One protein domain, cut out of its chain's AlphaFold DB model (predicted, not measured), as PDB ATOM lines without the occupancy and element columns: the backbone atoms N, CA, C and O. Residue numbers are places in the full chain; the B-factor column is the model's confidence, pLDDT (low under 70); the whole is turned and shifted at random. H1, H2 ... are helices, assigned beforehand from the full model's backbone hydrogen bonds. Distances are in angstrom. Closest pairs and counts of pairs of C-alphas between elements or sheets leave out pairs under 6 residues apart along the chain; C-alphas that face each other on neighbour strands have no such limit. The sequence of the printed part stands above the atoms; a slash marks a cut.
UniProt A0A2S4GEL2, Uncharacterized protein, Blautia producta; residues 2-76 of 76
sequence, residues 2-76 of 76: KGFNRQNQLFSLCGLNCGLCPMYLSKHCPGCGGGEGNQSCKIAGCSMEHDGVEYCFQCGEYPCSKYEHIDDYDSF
ATOM      1  N   LYS A   2      95.267 106.514 151.779       81.88
ATOM      2  CA  LYS A   2      94.852 107.927 151.771       81.88
ATOM      3  C   LYS A   2      94.129 108.255 150.460       81.88
ATOM      4  O   LYS A   2      94.638 107.918 149.399       81.88
ATOM      5  N   GLY A   3      92.961 108.891 150.541       84.75
ATOM      6  CA  GLY A   3      92.218 109.378 149.370       84.75
ATOM      7  C   GLY A   3      91.423 108.330 148.580       84.75
ATOM      8  O   GLY A   3      90.662 108.713 147.702       84.75
ATOM      9  N   PHE A   4      91.530 107.038 148.906       91.69
ATOM     10  CA  PHE A   4      90.760 105.987 148.236       91.69
ATOM     11  C   PHE A   4      89.412 105.771 148.932       91.69
ATOM     12  O   PHE A   4      89.336 105.064 149.942       91.69
ATOM     13  N   ASN A   5      88.362 106.384 148.385       92.25
ATOM     14  CA  ASN A   5      86.993 106.278 148.881       92.25
ATOM     15  C   ASN A   5      86.056 105.834 147.754       92.25
ATOM     16  O   ASN A   5      86.153 106.357 146.651       92.25
ATOM     17  N   ARG A   6      85.155 104.891 148.041       93.31
ATOM     18  CA  ARG A   6      84.189 104.324 147.088       93.31
ATOM     19  C   ARG A   6      82.784 104.399 147.659       93.31
ATOM     20  O   ARG A   6      82.600 104.273 148.875       93.31
ATOM     21  N   GLN A   7      81.795 104.571 146.783       91.94
ATOM     22  CA  GLN A   7      80.392 104.606 147.200       91.94
ATOM     23  C   GLN A   7      79.903 103.220 147.623       91.94
ATOM     24  O   GLN A   7      79.202 103.094 148.626       91.94
ATOM     25  N   ASN A   8      80.302 102.169 146.897       94.31
ATOM     26  CA  ASN A   8      79.937 100.803 147.249       94.31
ATOM     27  C   ASN A   8      81.030 100.112 148.076       94.31
ATOM     28  O   ASN A   8      82.110  99.795 147.578       94.31
ATOM     29  N   GLN A   9      80.707  99.808 149.333       93.31
ATOM     30  CA  GLN A   9      81.585  99.090 150.264       93.31
ATOM     31  C   GLN A   9      81.156  97.634 150.494       93.31
ATOM     32  O   GLN A   9      81.848  96.910 151.204       93.31
ATOM     33  N   LEU A  10      80.042  97.189 149.896       94.75
ATOM     34  CA  LEU A  10      79.580  95.797 149.961       94.75
ATOM     35  C   LEU A  10      80.334  94.901 148.975       94.75
ATOM     36  O   LEU A  10      80.510  93.716 149.239       94.75
ATOM     37  N   PHE A  11      80.839  95.473 147.884       95.75
ATOM     38  CA  PHE A  11      81.704  94.793 146.925       95.75
ATOM     39  C   PHE A  11      83.029  95.532 146.790       95.75
ATOM     40  O   PHE A  11      83.074  96.759 146.663       95.75
ATOM     41  N   SER A  12      84.124  94.781 146.803       95.06
ATOM     42  CA  SER A  12      85.448  95.317 146.560       95.06
ATOM     43  C   SER A  12      85.626  95.700 145.097       95.06
ATOM     44  O   SER A  12      84.967  95.172 144.204       95.06
ATOM     45  N   LEU A  13      86.569  96.609 144.863       95.75
ATOM     46  CA  LEU A  13      87.005  97.022 143.534       95.75
ATOM     47  C   LEU A  13      87.373  95.818 142.642       95.75
ATOM     48  O   LEU A  13      87.070  95.821 141.454       95.75
ATOM     49  N   CYS A  14      87.990  94.780 143.216       93.69
ATOM     50  CA  CYS A  14      88.397  93.571 142.495       93.69
ATOM     51  C   CYS A  14      87.300  92.497 142.371       93.69
ATOM     52  O   CYS A  14      87.566  91.457 141.780       93.69
ATOM     53  N   GLY A  15      86.094  92.727 142.907       92.25
ATOM     54  CA  GLY A  15      84.948  91.814 142.782       92.25
ATOM     55  C   GLY A  15      84.675  90.909 143.992       92.25
ATOM     56  O   GLY A  15      83.699  90.165 143.983       92.25
ATOM     57  N   LEU A  16      85.466  90.992 145.067       92.25
ATOM     58  CA  LEU A  16      85.194  90.257 146.310       92.25
ATOM     59  C   LEU A  16      83.994  90.859 147.050       92.25
ATOM     60  O   LEU A  16      83.853  92.076 147.148       92.25
ATOM     61  N   ASN A  17      83.155  90.023 147.653       95.50
ATOM     62  CA  ASN A  17      82.008  90.490 148.428       95.50
ATOM     63  C   ASN A  17      82.431  90.870 149.861       95.50
ATOM     64  O   ASN A  17      82.487  90.030 150.761       95.50
ATOM     65  N   CYS A  18      82.730  92.153 150.085       94.44
ATOM     66  CA  CYS A  18      83.007  92.695 151.416       94.44
ATOM     67  C   CYS A  18      81.826  92.507 152.383       94.44
ATOM     68  O   CYS A  18      82.061  92.310 153.573       94.44
ATOM     69  N   GLY A  19      80.584  92.497 151.894       95.06
ATOM     70  CA  GLY A  19      79.385  92.222 152.692       95.06
ATOM     71  C   GLY A  19      79.354  90.825 153.323       95.06
ATOM     72  O   GLY A  19      78.647  90.625 154.306       95.06
ATOM     73  N   LEU A  20      80.153  89.881 152.818       96.62
ATOM     74  CA  LEU A  20      80.329  88.545 153.399       96.62
ATOM     75  C   LEU A  20      81.606  88.416 154.245       96.62
ATOM     76  O   LEU A  20      81.851  87.371 154.842       96.62
ATOM     77  N   CYS A  21      82.438  89.458 154.312       94.81
ATOM     78  CA  CYS A  21      83.716  89.413 155.011       94.81
ATOM     79  C   CYS A  21      83.528  89.605 156.530       94.81
ATOM     80  O   CYS A  21      83.057  90.667 156.951       94.81
ATOM     81  N   PRO A  22      83.991  88.668 157.384       95.44
ATOM     82  CA  PRO A  22      83.891  88.809 158.839       95.44
ATOM     83  C   PRO A  22      84.555  90.079 159.382       95.44
ATOM     84  O   PRO A  22      84.052  90.680 160.330       95.44
ATOM     85  N   MET A  23      85.648  90.540 158.766       94.31
ATOM     86  CA  MET A  23      86.333  91.771 159.181       94.31
ATOM     87  C   MET A  23      85.484  93.020 158.928       94.31
ATOM     88  O   MET A  23      85.493  93.942 159.740       94.31
ATOM     89  N   TYR A  24      84.736  93.050 157.822       94.00
ATOM     90  CA  TYR A  24      83.811  94.142 157.521       94.00
ATOM     91  C   TYR A  24      82.578  94.090 158.432       94.00
ATOM     92  O   TYR A  24      82.187  95.098 159.021       94.00
ATOM     93  N   LEU A  25      82.005  92.897 158.611       95.06
ATOM     94  CA  LEU A  25      80.837  92.678 159.468       95.06
ATOM     95  C   LEU A  25      81.116  93.047 160.931       95.06
ATOM     96  O   LEU A  25      80.288  93.690 161.572       95.06
ATOM     97  N   SER A  26      82.307  92.719 161.433       96.00
ATOM     98  CA  SER A  26      82.750  93.055 162.792       96.00
ATOM     99  C   SER A  26      83.303  94.478 162.946       96.00
ATOM    100  O   SER A  26      83.777  94.820 164.023       96.00
ATOM    101  N   LYS A  27      83.244  95.316 161.898       92.38
ATOM    102  CA  LYS A  27      83.708  96.719 161.894       92.38
ATOM    103  C   LYS A  27      85.211  96.917 162.147       92.38
ATOM    104  O   LYS A  27      85.638  98.032 162.426       92.38
ATOM    105  N   HIS A  28      86.021  95.874 161.975       92.38
ATOM    106  CA  HIS A  28      87.487  95.962 162.017       92.38
ATOM    107  C   HIS A  28      88.096  96.375 160.669       92.38
ATOM    108  O   HIS A  28      89.226  96.849 160.612       92.38
ATOM    109  N   CYS A  29      87.361  96.178 159.574       92.75
ATOM    110  CA  CYS A  29      87.710  96.647 158.241       92.75
ATOM    111  C   CYS A  29      86.630  97.627 157.766       92.75
ATOM    112  O   CYS A  29      85.446  97.292 157.843       92.75
ATOM    113  N   PRO A  30      86.998  98.801 157.226       92.56
ATOM    114  CA  PRO A  30      86.020  99.769 156.731       92.56
ATOM    115  C   PRO A  30      85.350  99.328 155.415       92.56
ATOM    116  O   PRO A  30      84.429  99.983 154.938       92.56
ATOM    117  N   GLY A  31      85.798  98.223 154.811       93.44
ATOM    118  CA  GLY A  31      85.393  97.804 153.471       93.44
ATOM    119  C   GLY A  31      86.254  98.474 152.400       93.44
ATOM    120  O   GLY A  31      86.927  99.479 152.641       93.44
ATOM    121  N   CYS A  32      86.282  97.896 151.201       95.12
ATOM    122  CA  CYS A  32      87.128  98.390 150.116       95.12
ATOM    123  C   CYS A  32      86.715  99.810 149.698       95.12
ATOM    124  O   CYS A  32      85.644 100.004 149.126       95.12
ATOM    125  N   GLY A  33      87.570 100.797 149.973       93.69
ATOM    126  CA  GLY A  33      87.243 102.207 149.746       93.69
ATOM    127  C   GLY A  33      86.361 102.825 150.837       93.69
ATOM    128  O   GLY A  33      85.753 103.859 150.611       93.69
ATOM    129  N   GLY A  34      86.280 102.224 152.026       92.56
ATOM    130  CA  GLY A  34      85.596 102.808 153.188       92.56
ATOM    131  C   GLY A  34      86.423 103.824 153.990       92.56
ATOM    132  O   GLY A  34      86.048 104.151 155.112       92.56
ATOM    133  N   GLY A  35      87.556 104.297 153.459       84.31
ATOM    134  CA  GLY A  35      88.428 105.276 154.121       84.31
ATOM    135  C   GLY A  35      89.634 104.683 154.867       84.31
ATOM    136  O   GLY A  35      90.237 103.686 154.440       84.31
ATOM    137  N   GLU A  36      90.047 105.360 155.946       82.38
ATOM    138  CA  GLU A  36      91.204 104.983 156.772       82.38
ATOM    139  C   GLU A  36      91.011 103.612 157.446       82.38
ATOM    140  O   GLU A  36      89.895 103.188 157.719       82.38
ATOM    141  N   GLY A  37      92.107 102.880 157.673       81.12
ATOM    142  CA  GLY A  37      92.079 101.509 158.213       81.12
ATOM    143  C   GLY A  37      92.227 100.401 157.161       81.12
ATOM    144  O   GLY A  37      92.613  99.284 157.494       81.12
ATOM    145  N   ASN A  38      92.032 100.708 155.873       84.00
ATOM    146  CA  ASN A  38      92.419  99.795 154.793       84.00
ATOM    147  C   ASN A  38      93.945  99.717 154.645       84.00
ATOM    148  O   ASN A  38      94.599 100.754 154.449       84.00
ATOM    149  N   GLN A  39      94.471  98.488 154.634       83.88
ATOM    150  CA  GLN A  39      95.848  98.175 154.233       83.88
ATOM    151  C   GLN A  39      96.152  98.719 152.828       83.88
ATOM    152  O   GLN A  39      95.245  99.026 152.046       83.88
ATOM    153  N   SER A  40      97.437  98.862 152.497       88.25
ATOM    154  CA  SER A  40      97.836  99.230 151.139       88.25
ATOM    155  C   SER A  40      97.381  98.153 150.148       88.25
ATOM    156  O   SER A  40      97.590  96.959 150.349       88.25
ATOM    157  N   CYS A  41      96.727  98.578 149.069       91.81
ATOM    158  CA  CYS A  41      96.191  97.694 148.043       91.81
ATOM    159  C   CYS A  41      96.663  98.165 146.668       91.81
ATOM    160  O   CYS A  41      96.350  99.276 146.236       91.81
ATOM    161  N   LYS A  42      97.401  97.304 145.960       93.75
ATOM    162  CA  LYS A  42      97.912  97.602 144.613       93.75
ATOM    163  C   LYS A  42      96.786  97.812 143.598       93.75
ATOM    164  O   LYS A  42      96.925  98.635 142.703       93.75
ATOM    165  N   ILE A  43      95.667  97.100 143.752       94.56
ATOM    166  CA  ILE A  43      94.519  97.215 142.841       94.56
ATOM    167  C   ILE A  43      93.808  98.561 143.031       94.56
ATOM    168  O   ILE A  43      93.457  99.207 142.051       94.56
ATOM    169  N   ALA A  44      93.675  99.034 144.272       94.38
ATOM    170  CA  ALA A  44      93.152 100.372 144.545       94.38
ATOM    171  C   ALA A  44      94.061 101.476 143.983       94.38
ATOM    172  O   ALA A  44      93.556 102.442 143.426       94.38
ATOM    173  N   GLY A  45      95.389 101.314 144.079       94.62
ATOM    174  CA  GLY A  45      96.360 102.196 143.415       94.62
ATOM    175  C   GLY A  45      96.141 102.260 141.905       94.62
ATOM    176  O   GLY A  45      95.955 103.338 141.359       94.62
ATOM    177  N   CYS A  46      96.051 101.091 141.272       95.94
ATOM    178  CA  CYS A  46      95.786 100.964 139.843       95.94
ATOM    179  C   CYS A  46      94.460 101.626 139.432       95.94
ATOM    180  O   CYS A  46      94.437 102.366 138.464       95.94
ATOM    181  N   SER A  47      93.368 101.460 140.186       95.12
ATOM    182  CA  SER A  47      92.117 102.185 139.892       95.12
ATOM    183  C   SER A  47      92.310 103.704 139.941       95.12
ATOM    184  O   SER A  47      91.887 104.384 139.017       95.12
ATOM    185  N   MET A  48      93.011 104.243 140.945       93.75
ATOM    186  CA  MET A  48      93.271 105.690 141.028       93.75
ATOM    187  C   MET A  48      94.129 106.225 139.870       93.75
ATOM    188  O   MET A  48      93.999 107.393 139.518       93.75
ATOM    189  N   GLU A  49      94.994 105.393 139.288       95.00
ATOM    190  CA  GLU A  49      95.791 105.720 138.095       95.00
ATOM    191  C   GLU A  49      94.978 105.603 136.789       95.00
ATOM    192  O   GLU A  49      95.309 106.261 135.808       95.00
ATOM    193  N   HIS A  50      93.905 104.807 136.788       94.38
ATOM    194  CA  HIS A  50      93.014 104.559 135.651       94.38
ATOM    195  C   HIS A  50      91.623 105.163 135.917       94.38
ATOM    196  O   HIS A  50      90.627 104.450 136.049       94.38
ATOM    197  N   ASP A  51      91.574 106.490 136.051       93.06
ATOM    198  CA  ASP A  51      90.350 107.303 136.179       93.06
ATOM    199  C   ASP A  51      89.453 107.008 137.396       93.06
ATOM    200  O   ASP A  51      88.313 107.470 137.473       93.06
ATOM    201  N   GLY A  52      89.951 106.268 138.385       93.94
ATOM    202  CA  GLY A  52      89.207 105.956 139.602       93.94
ATOM    203  C   GLY A  52      88.017 105.030 139.364       93.94
ATOM    204  O   GLY A  52      86.990 105.199 140.019       93.94
ATOM    205  N   VAL A  53      88.127 104.067 138.436       95.12
ATOM    206  CA  VAL A  53      87.047 103.099 138.161       95.12
ATOM    207  C   VAL A  53      86.514 102.447 139.441       95.12
ATOM    208  O   VAL A  53      87.288 102.038 140.310       95.12
ATOM    209  N   GLU A  54      85.189 102.305 139.543       95.06
ATOM    210  CA  GLU A  54      84.529 101.741 140.729       95.06
ATOM    211  C   GLU A  54      84.738 100.228 140.844       95.06
ATOM    212  O   GLU A  54      84.779  99.700 141.960       95.06
ATOM    213  N   TYR A  55      84.910  99.533 139.719       96.38
ATOM    214  CA  TYR A  55      85.247  98.110 139.651       96.38
ATOM    215  C   TYR A  55      86.288  97.852 138.567       96.38
ATOM    216  O   TYR A  55      86.266  98.486 137.514       96.38
ATOM    217  N   CYS A  56      87.160  96.864 138.774       96.25
ATOM    218  CA  CYS A  56      88.190  96.513 137.795       96.25
ATOM    219  C   CYS A  56      87.619  96.174 136.414       96.25
ATOM    220  O   CYS A  56      88.237  96.550 135.425       96.25
ATOM    221  N   PHE A  57      86.438  95.547 136.333       95.44
ATOM    222  CA  PHE A  57      85.804  95.214 135.050       95.44
ATOM    223  C   PHE A  57      85.381  96.434 134.219       95.44
ATOM    224  O   PHE A  57      85.064  96.294 133.044       95.44
ATOM    225  N   GLN A  58      85.347  97.622 134.828       96.25
ATOM    226  CA  GLN A  58      85.048  98.878 134.141       96.25
ATOM    227  C   GLN A  58      86.299  99.528 133.541       96.25
ATOM    228  O   GLN A  58      86.175 100.498 132.798       96.25
ATOM    229  N   CYS A  59      87.498  99.031 133.863       96.75
ATOM    230  CA  CYS A  59      88.726  99.491 133.228       96.75
ATOM    231  C   CYS A  59      88.719  99.099 131.745       96.75
ATOM    232  O   CYS A  59      88.403  97.958 131.412       96.75
ATOM    233  N   GLY A  60      89.118 100.014 130.858       95.56
ATOM    234  CA  GLY A  60      89.192  99.742 129.415       95.56
ATOM    235  C   GLY A  60      90.209  98.659 129.033       95.56
ATOM    236  O   GLY A  60      90.113  98.085 127.955       95.56
ATOM    237  N   GLU A  61      91.155  98.359 129.924       95.44
ATOM    238  CA  GLU A  61      92.139  97.283 129.759       95.44
ATOM    239  C   GLU A  61      91.672  95.948 130.351       95.44
ATOM    240  O   GLU A  61      92.423  94.978 130.333       95.44
ATOM    241  N   TYR A  62      90.473  95.880 130.933       94.44
ATOM    242  CA  TYR A  62      89.983  94.647 131.531       94.44
ATOM    243  C   TYR A  62      89.515  93.641 130.462       94.44
ATOM    244  O   TYR A  62      88.753  94.022 129.571       94.44
ATOM    245  N   PRO A  63      89.848  92.342 130.587       93.56
ATOM    246  CA  PRO A  63      90.763  91.751 131.565       93.56
ATOM    247  C   PRO A  63      92.228  92.067 131.219       93.56
ATOM    248  O   PRO A  63      92.666  91.843 130.095       93.56
ATOM    249  N   CYS A  64      92.991  92.570 132.194       94.88
ATOM    250  CA  CYS A  64      94.408  92.895 132.003       94.88
ATOM    251  C   CYS A  64      95.310  91.763 132.507       94.88
ATOM    252  O   CYS A  64      94.842  90.832 133.160       94.88
ATOM    253  N   SER A  65      96.624  91.884 132.305       94.44
ATOM    254  CA  SER A  65      97.612  90.873 132.720       94.44
ATOM    255  C   SER A  65      97.585  90.514 134.213       94.44
ATOM    256  O   SER A  65      98.075  89.465 134.609       94.44
ATOM    257  N   LYS A  66      96.974  91.343 135.073       90.75
ATOM    258  CA  LYS A  66      96.760  91.013 136.497       90.75
ATOM    259  C   LYS A  66      95.760  89.872 136.720       90.75
ATOM    260  O   LYS A  66      95.719  89.342 137.825       90.75
ATOM    261  N   TYR A  67      94.935  89.571 135.720       90.25
ATOM    262  CA  TYR A  67      93.933  88.507 135.730       90.25
ATOM    263  C   TYR A  67      94.398  87.254 134.974       90.25
ATOM    264  O   TYR A  67      93.660  86.274 134.939       90.25
ATOM    265  N   GLU A  68      95.598  87.261 134.384       93.00
ATOM    266  CA  GLU A  68      96.195  86.037 133.842       93.00
ATOM    267  C   GLU A  68      96.372  85.011 134.966       93.00
ATOM    268  O   GLU A  68      96.786  85.366 136.073       93.00
ATOM    269  N   HIS A  69      96.061  83.745 134.675       90.31
ATOM    270  CA  HIS A  69      96.222  82.616 135.598       90.31
ATOM    271  C   HIS A  69      95.387  82.702 136.887       90.31
ATOM    272  O   HIS A  69      95.691  82.026 137.872       90.31
ATOM    273  N   ILE A  70      94.345  83.542 136.921       86.31
ATOM    274  CA  ILE A  70      93.490  83.689 138.111       86.31
ATOM    275  C   ILE A  70      92.711  82.404 138.439       86.31
ATOM    276  O   ILE A  70      92.345  82.187 139.591       86.31
ATOM    277  N   ASP A  71      92.498  81.560 137.435       87.50
ATOM    278  CA  ASP A  71      91.763  80.300 137.462       87.50
ATOM    279  C   ASP A  71      92.665  79.053 137.478       87.50
ATOM    280  O   ASP A  71      92.166  77.955 137.696       87.50
ATOM    281  N   ASP A  72      93.990  79.195 137.344       91.00
ATOM    282  CA  ASP A  72      94.941  78.065 137.278       91.00
ATOM    283  C   ASP A  72      94.860  77.109 138.485       91.00
ATOM    284  O   ASP A  72      95.223  75.935 138.393       91.00
ATOM    285  N   TYR A  73      94.407  77.616 139.632       83.38
ATOM    286  CA  TYR A  73      94.248  76.860 140.877       83.38
ATOM    287  C   TYR A  73      92.802  76.840 141.366       83.38
ATOM    288  O   TYR A  73      92.541  76.449 142.509       83.38
ATOM    289  N   ASP A  74      91.869  77.287 140.526       81.69
ATOM    290  CA  ASP A  74      90.457  77.197 140.829       81.69
ATOM    291  C   ASP A  74      89.980  75.767 140.553       81.69
ATOM    292  O   ASP A  74      90.093  75.248 139.446       81.69
ATOM    293  N   SER A  75      89.540  75.083 141.607       72.81
ATOM    294  CA  SER A  75      89.315  73.626 141.608       72.81
ATOM    295  C   SER A  75      87.834  73.241 141.562       72.81
ATOM    296  O   SER A  75      87.491  72.119 141.941       72.81
ATOM    297  N   PHE A  76      86.971  74.171 141.136       60.62
ATOM    298  CA  PHE A  76      85.538  73.922 140.946       60.62
ATOM    299  C   PHE A  76      85.251  72.926 139.818       60.62
ATOM    300  O   PHE A  76      85.856  73.040 138.729       60.62
TER     301      PHE A  76
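What this domain is: This is residues 2 to 76 of the 76 residues of an uncharacterized protein of Blautia producta (UniProt A0A2S4GEL2). This domain has little regular structure: it is a body of winding loops with two short helices, H2 and H1, set apart from each other in it, and a tail, residues 67 to 76, sticks out from the body. The printed part has 75 residues, with H1 before H2 and no named strand; the class is all helix, but the named elements hold only 12 residues. It is compact, with a radius of gyration of the C-alphas of 13.0 A and spans of 33 by 32 by 18 A.

Where its parts are: H2, residues 42 to 49, measures 10.6 A from C-alpha 42 at (97.912, 97.602, 144.613) to C-alpha 49 at (95.791, 105.720, 138.095). H1, residues 22 to 25, measures 5.0 A and begins at C-alpha 22, (83.891, 88.809, 158.839).

How they stand to each other: H2 and H1 are apart. In H2 every O i to N i+4 pair is within hydrogen-bond range; H1 is too short for such a pair.

The domain as a whole: The C-alphas farthest apart, of Gly 3 and Phe 76, are 37.1 A apart. The printed part has no cut. The link from H1 to H2, 16 residues, is long. Residue 76 is under pLDDT 70.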